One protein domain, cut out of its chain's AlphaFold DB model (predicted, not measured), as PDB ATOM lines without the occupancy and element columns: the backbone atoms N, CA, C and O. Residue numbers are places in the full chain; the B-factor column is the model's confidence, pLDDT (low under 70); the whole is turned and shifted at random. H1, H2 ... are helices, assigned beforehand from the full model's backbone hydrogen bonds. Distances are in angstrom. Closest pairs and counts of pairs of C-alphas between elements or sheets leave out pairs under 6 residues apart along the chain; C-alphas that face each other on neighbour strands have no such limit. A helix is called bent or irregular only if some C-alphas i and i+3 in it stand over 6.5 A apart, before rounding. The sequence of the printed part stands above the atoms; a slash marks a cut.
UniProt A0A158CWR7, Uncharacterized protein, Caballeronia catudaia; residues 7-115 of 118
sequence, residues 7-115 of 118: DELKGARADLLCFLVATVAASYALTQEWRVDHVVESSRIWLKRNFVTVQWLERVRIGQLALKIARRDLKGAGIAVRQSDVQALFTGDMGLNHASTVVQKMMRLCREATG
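Overview. This is residues 7 to 115 of the 118 residues of an uncharacterized protein of Caballeronia catudaia (UniProt A0A158CWR7). Helix H1 runs through the middle of a rounded, all-helix body, and the other helices pack round it: H3, the longest, crosses it at a steep angle, H2 and H5 cross it too, and short H4 runs beside its later part. H2 folds back from H1 as a splayed helical hairpin, while H3 is kinked near residue 70. The printed part has 109 residues, 75 of them in five named helices, in the order H1 H2 H3 H4 H5, with no named strand. It is compact, with a radius of gyration of the C-alphas of 12.6 A and spans of 34 by 28 by 25 A.

Arrangement. H3, residues 56 to 76, has a kink of 42 degrees near residue 70, and is only just irregular: C-alphas 71 and 74 are 6.8 A apart. With its residues 62 to 71 alone it touches the hub, H1, residues 12 to 31, at a steep tilt of 59 degrees, the same way; the closest C-alphas are those of Val 21 and Ala 66, 4.7 A apart. H2, residues 36 to 49, forms a helical hairpin with H1, at a steep tilt of 41 degrees, opposite ways, and their closest C-alphas, Leu 20 and Val 39, are 6.0 A apart. H2 also touches H3, the C-alphas of Val 39 and Gly 63 being closest at 6.1 A. H5, residues 101 to 113, touches H1 at a steep tilt of 54 degrees, opposite ways, with the C-alphas of Ala 14 and Arg 111 closest at 5.1 A. H3 and H5 only just touch, with 3 pairs of C-alphas within 8 A, the closest being Leu 74 and Met 106 at 7.3 A. H4, residues 83 to 89, is irregular, C-alphas 84 and 87 being 7.1 A apart; it touches H1 at a shallow tilt of 21 degrees, opposite ways, with the C-alphas of Ala 29 and Gln 83 closest at 5.1 A. H2 is apart from H4 and H5. Each O i to N i+4 pair is within hydrogen-bond range in H1, H2 and H5, against 15 of 17 in H3 and 1 of 3 in H4, where 3 of 4 O i to N i+3 pairs are.

Along the chain. From first to last C-alpha H3 measures 29.6 A, H1 28.0 A, H2 20.1 A, H5 18.6 A and H4 10.6 A. H1 begins at C-alpha 12 (45.054, -19.330, 199.977), and H5 ends at C-alpha 113 (57.782, -21.845, 200.279).

Size, cuts and confidence. The C-alphas farthest apart, those of Glu 8 and Gln 32, are 36.1 A apart. The printed part has no cut; the link from H4 to H5, 11 residues, is long. No printed residue is under pLDDT 70.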
ATOM      1  N   ASP A   7      45.075 -16.045 193.860       90.44
ATOM      2  CA  ASP A   7      45.921 -14.896 194.188       90.44
ATOM      3  C   ASP A   7      45.138 -13.718 194.782       90.44
ATOM      4  O   ASP A   7      45.713 -12.882 195.481       90.44
ATOM      5  N   GLU A   8      43.819 -13.680 194.588       90.56
ATOM      6  CA  GLU A   8      42.938 -12.679 195.198       90.56
ATOM      7  C   GLU A   8      42.688 -12.962 196.690       90.56
ATOM      8  O   GLU A   8      42.286 -12.070 197.443       90.56
ATOM      9  N   LEU A   9      42.950 -14.191 197.151       90.44
ATOM     10  CA  LEU A   9      42.735 -14.609 198.532       90.44
ATOM     11  C   LEU A   9      44.054 -14.723 199.301       90.44
ATOM     12  O   LEU A   9      44.863 -15.636 199.109       90.44
ATOM     13  N   LYS A  10      44.244 -13.821 200.267       91.25
ATOM     14  CA  LYS A  10      45.448 -13.797 201.103       91.25
ATOM     15  C   LYS A  10      45.656 -15.136 201.821       91.25
ATOM     16  O   LYS A  10      44.833 -15.562 202.625       91.25
ATOM     17  N   GLY A  11      46.801 -15.767 201.567       91.94
ATOM     18  CA  GLY A  11      47.203 -17.023 202.208       91.94
ATOM     19  C   GLY A  11      46.600 -18.290 201.593       91.94
ATOM     20  O   GLY A  11      47.013 -19.381 201.979       91.94
ATOM     21  N   ALA A  12      45.707 -18.180 200.603       94.81
ATOM     22  CA  ALA A  12      45.054 -19.330 199.977       94.81
ATOM     23  C   ALA A  12      46.048 -20.282 199.293       94.81
ATOM     24  O   ALA A  12      45.901 -21.499 199.383       94.81
ATOM     25  N   ARG A  13      47.117 -19.756 198.677       95.44
ATOM     26  CA  ARG A  13      48.194 -20.589 198.113       95.44
ATOM     27  C   ARG A  13      48.922 -21.416 199.167       95.44
ATOM     28  O   ARG A  13      49.174 -22.597 198.939       95.44
ATOM     29  N   ALA A  14      49.266 -20.800 200.298       96.75
ATOM     30  CA  ALA A  14      49.936 -21.493 201.394       96.75
ATOM     31  C   ALA A  14      49.016 -22.554 202.010       96.75
ATOM     32  O   ALA A  14      49.481 -23.645 202.332       96.75
ATOM     33  N   ASP A  15      47.718 -22.255 202.117       96.88
ATOM     34  CA  ASP A  15      46.722 -23.198 202.618       96.88
ATOM     35  C   ASP A  15      46.538 -24.402 201.690       96.88
ATOM     36  O   ASP A  15      46.689 -25.542 202.133       96.88
ATOM     37  N   LEU A  16      46.348 -24.163 200.387       97.44
ATOM     38  CA  LEU A  16      46.308 -25.219 199.376       97.44
ATOM     39  C   LEU A  16      47.583 -26.069 199.414       97.44
ATOM     40  O   LEU A  16      47.509 -27.296 199.429       97.44
ATOM     41  N   LEU A  17      48.760 -25.437 199.453       98.12
ATOM     42  CA  LEU A  17      50.026 -26.161 199.527       98.12
ATOM     43  C   LEU A  17      50.099 -27.021 200.796       98.12
ATOM     44  O   LEU A  17      50.449 -28.197 200.707       98.12
ATOM     45  N   CYS A  18      49.720 -26.478 201.953       98.12
ATOM     46  CA  CYS A  18      49.712 -27.211 203.218       98.12
ATOM     47  C   CYS A  18      48.730 -28.386 203.192       98.12
ATOM     48  O   CYS A  18      49.059 -29.472 203.672       98.12
ATOM     49  N   PHE A  19      47.556 -28.207 202.586       98.00
ATOM     50  CA  PHE A  19      46.565 -29.266 202.419       98.00
ATOM     51  C   PHE A  19      47.108 -30.415 201.563       98.00
ATOM     52  O   PHE A  19      46.953 -31.591 201.907       98.00
ATOM     53  N   LEU A  20      47.818 -30.088 200.482       98.06
ATOM     54  CA  LEU A  20      48.459 -31.085 199.628       98.06
ATOM     55  C   LEU A  20      49.644 -31.766 200.317       98.06
ATOM     56  O   LEU A  20      49.778 -32.981 200.202       98.06
ATOM     57  N   VAL A  21      50.470 -31.040 201.075       97.94
ATOM     58  CA  VAL A  21      51.562 -31.631 201.870       97.94
ATOM     59  C   VAL A  21      51.011 -32.622 202.894       97.94
ATOM     60  O   VAL A  21      51.507 -33.747 202.978       97.94
ATOM     61  N   ALA A  22      49.960 -32.240 203.627       97.19
ATOM     62  CA  ALA A  22      49.289 -33.120 204.578       97.19
ATOM     63  C   ALA A  22      48.694 -34.353 203.879       97.19
ATOM     64  O   ALA A  22      48.877 -35.468 204.362       97.19
ATOM     65  N   THR A  23      48.067 -34.177 202.709       96.94
ATOM     66  CA  THR A  23      47.547 -35.284 201.883       96.94
ATOM     67  C   THR A  23      48.662 -36.243 201.473       96.94
ATOM     68  O   THR A  23      48.518 -37.451 201.642       96.94
ATOM     69  N   VAL A  24      49.779 -35.735 200.943       97.19
ATOM     70  CA  VAL A  24      50.912 -36.568 200.513       97.19
ATOM     71  C   VAL A  24      51.475 -37.350 201.693       97.19
ATOM     72  O   VAL A  24      51.693 -38.555 201.580       97.19
ATOM     73  N   ALA A  25      51.696 -36.680 202.825       96.19
ATOM     74  CA  ALA A  25      52.251 -37.310 204.014       96.19
ATOM     75  C   ALA A  25      51.301 -38.367 204.597       96.19
ATOM     76  O   ALA A  25      51.740 -39.467 204.922       96.19
ATOM     77  N   ALA A  26      50.000 -38.070 204.663       95.19
ATOM     78  CA  ALA A  26      48.975 -39.011 205.103       95.19
ATOM     79  C   ALA A  26      48.861 -40.220 204.169       95.19
ATOM     80  O   ALA A  26      48.881 -41.363 204.623       95.19
ATOM     81  N   SER A  27      48.800 -39.973 202.859       95.81
ATOM     82  CA  SER A  27      48.759 -41.020 201.842       95.81
ATOM     83  C   SER A  27      49.966 -41.939 201.958       95.81
ATOM     84  O   SER A  27      49.806 -43.156 201.965       95.81
ATOM     85  N   TYR A  28      51.171 -41.378 202.075       95.81
ATOM     86  CA  TYR A  28      52.385 -42.169 202.230       95.81
ATOM     87  C   TYR A  28      52.384 -42.953 203.547       95.81
ATOM     88  O   TYR A  28      52.692 -44.138 203.547       95.81
ATOM     89  N   ALA A  29      51.968 -42.346 204.662       94.56
ATOM     90  CA  ALA A  29      51.867 -43.049 205.941       94.56
ATOM     91  C   ALA A  29      50.909 -44.256 205.878       94.56
ATOM     92  O   ALA A  29      51.181 -45.274 206.510       94.56
ATOM     93  N   LEU A  30      49.826 -44.160 205.096       94.56
ATOM     94  CA  LEU A  30      48.825 -45.219 204.928       94.56
ATOM     95  C   LEU A  30      49.209 -46.292 203.902       94.56
ATOM     96  O   LEU A  30      48.873 -47.455 204.091       94.56
ATOM     97  N   THR A  31      49.866 -45.903 202.808       94.75
ATOM     98  CA  THR A  31      50.078 -46.776 201.634       94.75
ATOM     99  C   THR A  31      51.538 -47.149 201.401       94.75
ATOM    100  O   THR A  31      51.812 -48.066 200.640       94.75
ATOM    101  N   GLN A  32      52.476 -46.436 202.032       93.88
ATOM    102  CA  GLN A  32      53.914 -46.468 201.736       93.88
ATOM    103  C   GLN A  32      54.261 -46.090 200.281       93.88
ATOM    104  O   GLN A  32      55.370 -46.337 199.812       93.88
ATOM    105  N   GLU A  33      53.341 -45.422 199.575       94.38
ATOM    106  CA  GLU A  33      53.510 -44.984 198.191       94.38
ATOM    107  C   GLU A  33      53.377 -43.465 198.058       94.38
ATOM    108  O   GLU A  33      52.548 -42.805 198.691       94.38
ATOM    109  N   TRP A  34      54.183 -42.880 197.171       92.81
ATOM    110  CA  TRP A  34      54.092 -41.459 196.851       92.81
ATOM    111  C   TRP A  34      53.112 -41.215 195.701       92.81
ATOM    112  O   TRP A  34      53.506 -41.084 194.540       92.81
ATOM    113  N   ARG A  35      51.829 -41.151 196.049       92.31
ATOM    114  CA  ARG A  35      50.696 -41.111 195.120       92.31
ATOM    115  C   ARG A  35      50.433 -39.721 194.553       92.31
ATOM    116  O   ARG A  35      49.863 -38.857 195.215       92.31
ATOM    117  N   VAL A  36      50.863 -39.499 193.309       93.62
ATOM    118  CA  VAL A  36      50.642 -38.235 192.580       93.62
ATOM    119  C   VAL A  36      49.160 -38.037 192.248       93.62
ATOM    120  O   VAL A  36      48.664 -36.915 192.288       93.62
ATOM    121  N   ASP A  37      48.440 -39.122 191.976       94.31
ATOM    122  CA  ASP A  37      46.997 -39.142 191.736       94.31
ATOM    123  C   ASP A  37      46.210 -38.536 192.907       94.31
ATOM    124  O   ASP A  37      45.334 -37.697 192.687       94.31
ATOM    125  N   HIS A  38      46.598 -38.846 194.150       94.88
ATOM    126  CA  HIS A  38      45.979 -38.254 195.339       94.88
ATOM    127  C   HIS A  38      46.226 -36.740 195.430       94.88
ATOM    128  O   HIS A  38      45.344 -35.999 195.850       94.88
ATOM    129  N   VAL A  39      47.392 -36.248 194.995       95.88
ATOM    130  CA  VAL A  39      47.694 -34.803 194.975       95.88
ATOM    131  C   VAL A  39      46.802 -34.069 193.981       95.88
ATOM    132  O   VAL A  39      46.262 -33.007 194.295       95.88
ATOM    133  N   VAL A  40      46.643 -34.630 192.781       95.38
ATOM    134  CA  VAL A  40      45.814 -34.036 191.727       95.38
ATOM    135  C   VAL A  40      44.357 -33.962 192.172       95.38
ATOM    136  O   VAL A  40      43.728 -32.913 192.022       95.38
ATOM    137  N   GLU A  41      43.830 -35.040 192.751       96.12
ATOM    138  CA  GLU A  41      42.438 -35.073 193.192       96.12
ATOM    139  C   GLU A  41      42.198 -34.180 194.414       96.12
ATOM    140  O   GLU A  41      41.289 -33.348 194.395       96.12
ATOM    141  N   SER A  42      43.073 -34.225 195.422       96.50
ATOM    142  CA  SER A  42      42.997 -33.315 196.572       96.50
ATOM    143  C   SER A  42      43.080 -31.844 196.160       96.50
ATOM    144  O   SER A  42      42.372 -31.010 196.723       96.50
ATOM    145  N   SER A  43      43.873 -31.503 195.137       96.88
ATOM    146  CA  SER A  43      43.927 -30.132 194.615       96.88
ATOM    147  C   SER A  43      42.572 -29.695 194.055       96.88
ATOM    148  O   SER A  43      42.107 -28.597 194.359       96.88
ATOM    149  N   ARG A  44      41.899 -30.560 193.287       95.75
ATOM    150  CA  ARG A  44      40.561 -30.276 192.743       95.75
ATOM    151  C   ARG A  44      39.521 -30.128 193.848       95.75
ATOM    152  O   ARG A  44      38.733 -29.183 193.802       95.75
ATOM    153  N   ILE A  45      39.539 -31.024 194.835       95.56
ATOM    154  CA  ILE A  45      38.628 -30.991 195.985       95.56
ATOM    155  C   ILE A  45      38.787 -29.674 196.747       95.56
ATOM    156  O   ILE A  45      37.793 -28.992 196.995       95.56
ATOM    157  N   TRP A  46      40.024 -29.282 197.064       96.56
ATOM    158  CA  TRP A  46      40.290 -28.054 197.808       96.56
ATOM    159  C   TRP A  46      39.841 -26.808 197.035       96.56
ATOM    160  O   TRP A  46      39.150 -25.961 197.598       96.56
ATOM    161  N   LEU A  47      40.155 -26.711 195.736       95.38
ATOM    162  CA  LEU A  47      39.749 -25.571 194.898       95.38
ATOM    163  C   LEU A  47      38.221 -25.448 194.807       95.38
ATOM    164  O   LEU A  47      37.669 -24.364 194.988       95.38
ATOM    165  N   LYS A  48      37.530 -26.575 194.587       94.69
ATOM    166  CA  LYS A  48      36.063 -26.622 194.533       94.69
ATOM    167  C   LYS A  48      35.439 -26.203 195.863       94.69
ATOM    168  O   LYS A  48      34.481 -25.439 195.865       94.69
ATOM    169  N   ARG A  49      35.983 -26.687 196.983       93.19
ATOM    170  CA  ARG A  49      35.501 -26.377 198.336       93.19
ATOM    171  C   ARG A  49      35.655 -24.898 198.686       93.19
ATOM    172  O   ARG A  49      34.770 -24.337 199.318       93.19
ATOM    173  N   ASN A  50      36.763 -24.284 198.281       93.25
ATOM    174  CA  ASN A  50      37.070 -22.882 198.575       93.25
ATOM    175  C   ASN A  50      36.538 -21.911 197.509       93.25
ATOM    176  O   ASN A  50      36.822 -20.721 197.575       93.25
ATOM    177  N   PHE A  51      35.768 -22.407 196.534       94.19
ATOM    178  CA  PHE A  51      35.187 -21.617 195.447       94.19
ATOM    179  C   PHE A  51      36.210 -20.768 194.676       94.19
ATOM    180  O   PHE A  51      35.882 -19.689 194.195       94.19
ATOM    181  N   VAL A  52      37.437 -21.272 194.516       95.31
ATOM    182  CA  VAL A  52      38.540 -20.552 193.859       95.31
ATOM    183  C   VAL A  52      39.100 -21.315 192.675       95.31
ATOM    184  O   VAL A  52      39.038 -22.546 192.600       95.31
ATOM    185  N   THR A  53      39.665 -20.573 191.732       95.00
ATOM    186  CA  THR A  53      40.352 -21.138 190.576       95.00
ATOM    187  C   THR A  53      41.842 -20.889 190.658       95.00
ATOM    188  O   THR A  53      42.323 -20.018 191.371       95.00
ATOM    189  N   VAL A  54      42.592 -21.714 189.939       93.88
ATOM    190  CA  VAL A  54      44.004 -21.466 189.701       93.88
ATOM    191  C   VAL A  54      44.360 -22.027 188.331       93.88
ATOM    192  O   VAL A  54      43.788 -23.034 187.883       93.88
ATOM    193  N   GLN A  55      45.300 -21.374 187.655       93.25
ATOM    194  CA  GLN A  55      45.775 -21.795 186.342       93.25
ATOM    195  C   GLN A  55      46.295 -23.238 186.365       93.25
ATOM    196  O   GLN A  55      46.877 -23.698 187.349       93.25
ATOM    197  N   TRP A  56      46.111 -23.970 185.259       92.00
ATOM    198  CA  TRP A  56      46.527 -25.378 185.161       92.00
ATOM    199  C   TRP A  56      47.983 -25.582 185.580       92.00
ATOM    200  O   TRP A  56      48.274 -26.460 186.391       92.00
ATOM    201  N   LEU A  57      48.895 -24.779 185.027       94.12
ATOM    202  CA  LEU A  57      50.328 -24.953 185.255       94.12
ATOM    203  C   LEU A  57      50.700 -24.703 186.721       94.12
ATOM    204  O   LEU A  57      51.542 -25.404 187.275       94.12
ATOM    205  N   GLU A  58      50.017 -23.762 187.368       93.50
ATOM    206  CA  GLU A  58      50.186 -23.477 188.791       93.50
ATOM    207  C   GLU A  58      49.731 -24.651 189.666       93.50
ATOM    208  O   GLU A  58      50.423 -24.987 190.626       93.50
ATOM    209  N   ARG A  59      48.655 -25.366 189.295       94.50
ATOM    210  CA  ARG A  59      48.270 -26.618 189.985       94.50
ATOM    211  C   ARG A  59      49.398 -27.645 189.956       94.50
ATOM    212  O   ARG A  59      49.694 -28.261 190.977       94.50
ATOM    213  N   VAL A  60      50.043 -27.810 188.798       94.81
ATOM    214  CA  VAL A  60      51.168 -28.744 188.636       94.81
ATOM    215  C   VAL A  60      52.354 -28.317 189.501       94.81
ATOM    216  O   VAL A  60      52.910 -29.146 190.222       94.81
ATOM    217  N   ARG A  61      52.712 -27.026 189.483       95.94
ATOM    218  CA  ARG A  61      53.820 -26.474 190.282       95.94
ATOM    219  C   ARG A  61      53.590 -26.651 191.783       95.94
ATOM    220  O   ARG A  61      54.483 -27.137 192.477       95.94
ATOM    221  N   ILE A  62      52.394 -26.327 192.277       96.38
ATOM    222  CA  ILE A  62      52.041 -26.507 193.692       96.38
ATOM    223  C   ILE A  62      52.060 -27.997 194.065       96.38
ATOM    224  O   ILE A  62      52.602 -28.353 195.109       96.38
ATOM    225  N   GLY A  63      51.546 -28.888 193.212       96.56
ATOM    226  CA  GLY A  63      51.581 -30.333 193.466       96.56
ATOM    227  C   GLY A  63      53.004 -30.903 193.545       96.56
ATOM    228  O   GLY A  63      53.318 -31.682 194.447       96.56
ATOM    229  N   GLN A  64      53.896 -30.475 192.648       96.38
ATOM    230  CA  GLN A  64      55.317 -30.838 192.695       96.38
ATOM    231  C   GLN A  64      55.999 -30.316 193.965       96.38
ATOM    232  O   GLN A  64      56.769 -31.041 194.602       96.38
ATOM    233  N   LEU A  65      55.694 -29.077 194.360       97.19
ATOM    234  CA  LEU A  65      56.212 -28.481 195.588       97.19
ATOM    235  C   LEU A  65      55.719 -29.232 196.832       97.19
ATOM    236  O   LEU A  65      56.521 -29.521 197.719       97.19
ATOM    237  N   ALA A  66      54.446 -29.635 196.865       97.88
ATOM    238  CA  ALA A  66      53.883 -30.428 197.956       97.88
ATOM    239  C   ALA A  66      54.621 -31.764 198.131       97.88
ATOM    240  O   ALA A  66      55.015 -32.119 199.243       97.88
ATOM    241  N   LEU A  67      54.879 -32.479 197.029       96.69
ATOM    242  CA  LEU A  67      55.657 -33.723 197.043       96.69
ATOM    243  C   LEU A  67      57.084 -33.504 197.554       96.69
ATOM    244  O   LEU A  67      57.575 -34.299 198.356       96.69
ATOM    245  N   LYS A  68      57.754 -32.433 197.114       95.81
ATOM    246  CA  LYS A  68      59.105 -32.085 197.576       95.81
ATOM    247  C   LYS A  68      59.131 -31.828 199.085       95.81
ATOM    248  O   LYS A  68      59.963 -32.418 199.779       95.81
ATOM    249  N   ILE A  69      58.215 -30.997 199.585       96.12
ATOM    250  CA  ILE A  69      58.135 -30.656 201.010       96.12
ATOM    251  C   ILE A  69      57.858 -31.916 201.831       96.12
ATOM    252  O   ILE A  69      58.595 -32.206 202.772       96.12
ATOM    253  N   ALA A  70      56.856 -32.708 201.440       95.31
ATOM    254  CA  ALA A  70      56.477 -33.918 202.162       95.31
ATOM    255  C   ALA A  70      57.606 -34.961 202.228       95.31
ATOM    256  O   ALA A  70      57.828 -35.565 203.274       95.31
ATOM    257  N   ARG A  71      58.347 -35.156 201.128       93.56
ATOM    258  CA  ARG A  71      59.425 -36.158 201.044       93.56
ATOM    259  C   ARG A  71      60.693 -35.755 201.786       93.56
ATOM    260  O   ARG A  71      61.388 -36.620 202.316       93.56
ATOM    261  N   ARG A  72      61.042 -34.469 201.762       91.50
ATOM    262  CA  ARG A  72      62.367 -34.000 202.190       91.50
ATOM    263  C   ARG A  72      62.289 -33.017 203.344       91.50
ATOM    264  O   ARG A  72      62.933 -33.227 204.371       91.50
ATOM    265  N   ASP A  73      61.512 -31.958 203.176       87.50
ATOM    266  CA  ASP A  73      61.581 -30.802 204.065       87.50
ATOM    267  C   ASP A  73      60.867 -31.081 205.403       87.50
ATOM    268  O   ASP A  73      61.356 -30.651 206.445       87.50
ATOM    269  N   LEU A  74      59.812 -31.915 205.421       89.50
ATOM    270  CA  LEU A  74      59.214 -32.404 206.675       89.50
ATOM    271  C   LEU A  74      60.236 -33.146 207.544       89.50
ATOM    272  O   LEU A  74      60.368 -32.850 208.730       89.50
ATOM    273  N   LYS A  75      61.006 -34.063 206.943       87.88
ATOM    274  CA  LYS A  75      62.054 -34.809 207.651       87.88
ATOM    275  C   LYS A  75      63.144 -33.871 208.174       87.88
ATOM    276  O   LYS A  75      63.557 -34.015 209.320       87.88
ATOM    277  N   GLY A  76      63.572 -32.902 207.361       83.81
ATOM    278  CA  GLY A  76      64.537 -31.876 207.769       83.81
ATOM    279  C   GLY A  76      64.048 -31.011 208.937       83.81
ATOM    280  O   GLY A  76      64.840 -30.640 209.796       83.81
ATOM    281  N   ALA A  77      62.739 -30.762 209.018       84.00
ATOM    282  CA  ALA A  77      62.094 -30.022 210.103       84.00
ATOM    283  C   ALA A  77      61.734 -30.886 211.333       84.00
ATOM    284  O   ALA A  77      61.051 -30.412 212.243       84.00
ATOM    285  N   GLY A  78      62.139 -32.163 211.365       87.56
ATOM    286  CA  GLY A  78      61.811 -33.087 212.456       87.56
ATOM    287  C   GLY A  78      60.322 -33.449 212.538       87.56
ATOM    288  O   GLY A  78      59.835 -33.828 213.602       87.56
ATOM    289  N   ILE A  79      59.580 -33.308 211.438       89.88
ATOM    290  CA  ILE A  79      58.167 -33.670 211.336       89.88
ATOM    291  C   ILE A  79      58.079 -35.085 210.765       89.88
ATOM    292  O   ILE A  79      58.401 -35.322 209.601       89.88
ATOM    293  N   ALA A  80      57.613 -36.023 211.583       87.44
ATOM    294  CA  ALA A  80      57.271 -37.371 211.152       87.44
ATOM    295  C   ALA A  80      55.752 -37.539 211.221       87.44
ATOM    296  O   ALA A  80      55.163 -37.299 212.270       87.44
ATOM    297  N   VAL A  81      55.134 -37.948 210.112       89.38
ATOM    298  CA  VAL A  81      53.708 -38.293 210.062       89.38
ATOM    299  C   VAL A  81      53.593 -39.803 210.148       89.38
ATOM    300  O   VAL A  81      54.023 -40.512 209.236       89.38
ATOM    301  N   ARG A  82      53.050 -40.301 211.257       89.19
ATOM    302  CA  ARG A  82      52.751 -41.722 211.440       89.19
ATOM    303  C   ARG A  82      51.307 -41.996 211.052       89.19
ATOM    304  O   ARG A  82      50.475 -41.093 211.015       89.19
ATOM    305  N   GLN A  83      50.992 -43.266 210.820       88.00
ATOM    306  CA  GLN A  83      49.628 -43.692 210.507       88.00
ATOM    307  C   GLN A  83      48.619 -43.264 211.591       88.00
ATOM    308  O   GLN A  83      47.518 -42.833 211.261       88.00
ATOM    309  N   SER A  84      49.020 -43.306 212.869       86.19
ATOM    310  CA  SER A  84      48.216 -42.844 214.013       86.19
ATOM    311  C   SER A  84      47.855 -41.360 213.954       86.19
ATOM    312  O   SER A  84      46.845 -40.952 214.518       86.19
ATOM    313  N   ASP A  85      48.670 -40.555 213.277       85.44
ATOM    314  CA  ASP A  85      48.550 -39.098 213.282       85.44
ATOM    315  C   ASP A  85      47.636 -38.605 212.155       85.44
ATOM    316  O   ASP A  85      47.200 -37.455 212.171       85.44
ATOM    317  N   VAL A  86      47.327 -39.467 211.177       90.56
ATOM    318  CA  VAL A  86      46.627 -39.091 209.941       90.56
ATOM    319  C   VAL A  86      45.262 -38.471 210.219       90.56
ATOM    320  O   VAL A  86      44.949 -37.427 209.652       90.56
ATOM    321  N   GLN A  87      44.472 -39.061 211.120       90.94
ATOM    322  CA  GLN A  87      43.165 -38.499 211.477       90.94
ATOM    323  C   GLN A  87      43.291 -37.117 212.125       90.94
ATOM    324  O   GLN A  87      42.450 -36.260 211.897       90.94
ATOM    325  N   ALA A  88      44.363 -36.864 212.881       93.38
ATOM    326  CA  ALA A  88      44.573 -35.583 213.545       93.38
ATOM    327  C   ALA A  88      44.997 -34.458 212.583       93.38
ATOM    328  O   ALA A  88      44.952 -33.290 212.973       93.38
ATOM    329  N   LEU A  89      45.412 -34.776 211.347       95.06
ATOM    330  CA  LEU A  89      45.767 -33.777 210.332       95.06
ATOM    331  C   LEU A  89      44.544 -33.101 209.709       95.06
ATOM    332  O   LEU A  89      44.660 -31.976 209.219       95.06
ATOM    333  N   PHE A  90      43.391 -33.769 209.737       95.12
ATOM    334  CA  PHE A  90      42.182 -33.313 209.067       95.12
ATOM    335  C   PHE A  90      41.021 -33.140 210.046       95.12
ATOM    336  O   PHE A  90      40.958 -33.780 211.092       95.12
ATOM    337  N   THR A  91      40.102 -32.237 209.727       94.06
ATOM    338  CA  THR A  91      38.823 -32.118 210.434       94.06
ATOM    339  C   THR A  91      37.841 -33.180 209.934       94.06
ATOM    340  O   THR A  91      38.066 -33.798 208.894       94.06
ATOM    341  N   GLY A  92      36.716 -33.365 210.636       87.81
ATOM    342  CA  GLY A  92      35.640 -34.260 210.182       87.81
ATOM    343  C   GLY A  92      35.090 -33.897 208.797       87.81
ATOM    344  O   GLY A  92      34.665 -34.774 208.052       87.81
ATOM    345  N   ASP A  93      35.204 -32.626 208.405       87.38
ATOM    346  CA  ASP A  93      34.828 -32.171 207.069       87.38
ATOM    347  C   ASP A  93      35.940 -32.367 206.030       87.38
ATOM    348  O   ASP A  93      35.813 -31.854 204.926       87.38
ATOM    349  N   MET A  94      37.043 -33.054 206.342       83.38
ATOM    350  CA  MET A  94      38.198 -33.240 205.448       83.38
ATOM    351  C   MET A  94      38.936 -31.933 205.090       83.38
ATOM    352  O   MET A  94      39.583 -31.845 204.047       83.38
ATOM    353  N   GLY A  95      38.847 -30.902 205.938       92.56
ATOM    354  CA  GLY A  95      39.715 -29.717 205.881       92.56
ATOM    355  C   GLY A  95      40.983 -29.909 206.715       92.56
ATOM    356  O   GLY A  95      41.081 -30.879 207.458       92.56
ATOM    357  N   LEU A  96      41.954 -28.994 206.636       95.75
ATOM    358  CA  LEU A  96      43.111 -29.020 207.541       95.75
ATOM    359  C   LEU A  96      42.679 -28.774 208.991       95.75
ATOM    360  O   LEU A  96      41.955 -27.825 209.292       95.75
ATOM    361  N   ASN A  97      43.190 -29.582 209.918       96.56
ATOM    362  CA  ASN A  97      43.038 -29.319 211.341       96.56
ATOM    363  C   ASN A  97      44.098 -28.312 211.817       96.56
ATOM    364  O   ASN A  97      45.181 -28.692 212.261       96.56
ATOM    365  N   HIS A  98      43.789 -27.017 211.768       94.12
ATOM    366  CA  HIS A  98      44.721 -25.960 212.192       94.12
ATOM    367  C   HIS A  98      45.047 -25.954 213.698       94.12
ATOM    368  O   HIS A  98      46.009 -25.297 214.110       94.12
ATOM    369  N   ALA A  99      44.296 -26.692 214.523       94.00
ATOM    370  CA  ALA A  99      44.635 -26.899 215.931       94.00
ATOM    371  C   ALA A  99      45.770 -27.927 216.122       94.00
ATOM    372  O   ALA A  99      46.392 -27.967 217.181       94.00
ATOM    373  N   SER A 100      46.076 -28.742 215.104       94.12
ATOM    374  CA  SER A 100      47.176 -29.708 215.145       94.12
ATOM    375  C   SER A 100      48.531 -29.010 215.054       94.12
ATOM    376  O   SER A 100      48.825 -28.293 214.096       94.12
ATOM    377  N   THR A 101      49.413 -29.282 216.018       92.75
ATOM    378  CA  THR A 101      50.785 -28.751 216.022       92.75
ATOM    379  C   THR A 101      51.594 -29.228 214.813       92.75
ATOM    380  O   THR A 101      52.451 -28.495 214.315       92.75
ATOM    381  N   VAL A 102      51.304 -30.425 214.290       93.94
ATOM    382  CA  VAL A 102      51.916 -30.948 213.060       93.94
ATOM    383  C   VAL A 102      51.485 -30.108 211.858       93.94
ATOM    384  O   VAL A 102      52.343 -29.652 211.101       93.94
ATOM    385  N   VAL A 103      50.185 -29.820 211.728       96.00
ATOM    386  CA  VAL A 103      49.649 -28.961 210.658       96.00
ATOM    387  C   VAL A 103      50.192 -27.538 210.773       96.00
ATOM    388  O   VAL A 103      50.573 -26.951 209.768       96.00
ATOM    389  N   GLN A 104      50.323 -26.985 211.980       95.62
ATOM    390  CA  GLN A 104      50.928 -25.662 212.184       95.62
ATOM    391  C   GLN A 104      52.394 -25.608 211.728       95.62
ATOM    392  O   GLN A 104      52.826 -24.622 211.128       95.62
ATOM    393  N   LYS A 105      53.172 -26.669 211.981       94.88
ATOM    394  CA  LYS A 105      54.551 -26.772 211.485       94.88
ATOM    395  C   LYS A 105      54.596 -26.915 209.959       94.88
ATOM    396  O   LYS A 105      55.384 -26.219 209.324       94.88
ATOM    397  N   MET A 106      53.731 -27.746 209.371       96.56
ATOM    398  CA  MET A 106      53.591 -27.861 207.910       96.56
ATOM    399  C   MET A 106      53.220 -26.518 207.274       96.56
ATOM    400  O   MET A 106      53.838 -26.110 206.294       96.56
ATOM    401  N   MET A 107      52.265 -25.801 207.867       97.12
ATOM    402  CA  MET A 107      51.797 -24.503 207.389       97.12
ATOM    403  C   MET A 107      52.925 -23.476 207.353       97.12
ATOM    404  O   MET A 107      53.022 -22.708 206.402       97.12
ATOM    405  N   ARG A 108      53.809 -23.477 208.356       95.75
ATOM    406  CA  ARG A 108      54.988 -22.602 208.382       95.75
ATOM    407  C   ARG A 108      55.899 -22.846 207.177       95.75
ATOM    408  O   ARG A 108      56.185 -21.905 206.447       95.75
ATOM    409  N   LEU A 109      56.248 -24.108 206.916       95.56
ATOM    410  CA  LEU A 109      57.052 -24.490 205.747       95.56
ATOM    411  C   LEU A 109      56.368 -24.093 204.435       95.56
ATOM    412  O   LEU A 109      57.015 -23.623 203.503       95.56
ATOM    413  N   CYS A 110      55.046 -24.259 204.358       96.94
ATOM    414  CA  CYS A 110      54.284 -23.906 203.166       96.94
ATOM    415  C   CYS A 110      54.256 -22.391 202.940       96.94
ATOM    416  O   CYS A 110      54.463 -21.955 201.814       96.94
ATOM    417  N   ARG A 111      54.079 -21.594 204.001       95.44
ATOM    418  CA  ARG A 111      54.128 -20.126 203.941       95.44
ATOM    419  C   ARG A 111      55.491 -19.610 203.490       95.44
ATOM    420  O   ARG A 111      55.546 -18.706 202.662       95.44
ATOM    421  N   GLU A 112      56.570 -20.189 204.010       93.75
ATOM    422  CA  GLU A 112      57.937 -19.880 203.576       93.75
ATOM    423  C   GLU A 112      58.123 -20.214 202.089       93.75
ATOM    424  O   GLU A 112      58.610 -19.389 201.319       93.75
ATOM    425  N   ALA A 113      57.656 -21.389 201.658       92.62
ATOM    426  CA  ALA A 113      57.782 -21.845 200.279       92.62
ATOM    427  C   ALA A 113      56.937 -21.042 199.271       92.62
ATOM    428  O   ALA A 113      57.302 -20.969 198.099       92.62
ATOM    429  N   THR A 114      55.827 -20.432 199.703       89.25
ATOM    430  CA  THR A 114      54.987 -19.558 198.864       89.25
ATOM    431  C   THR A 114      55.358 -18.077 198.952       89.25
ATOM    432  O   THR A 114      54.663 -17.253 198.366       89.25
ATOM    433  N   GLY A 115      56.420 -17.711 199.679       80.81
ATOM    434  CA  GLY A 115      56.823 -16.310 199.853       80.81
ATOM    435  C   GLY A 115      55.867 -15.489 200.728       80.81
ATOM    436  O   GLY A 115      55.917 -14.264 200.717       80.81
TER     437      GLY A 115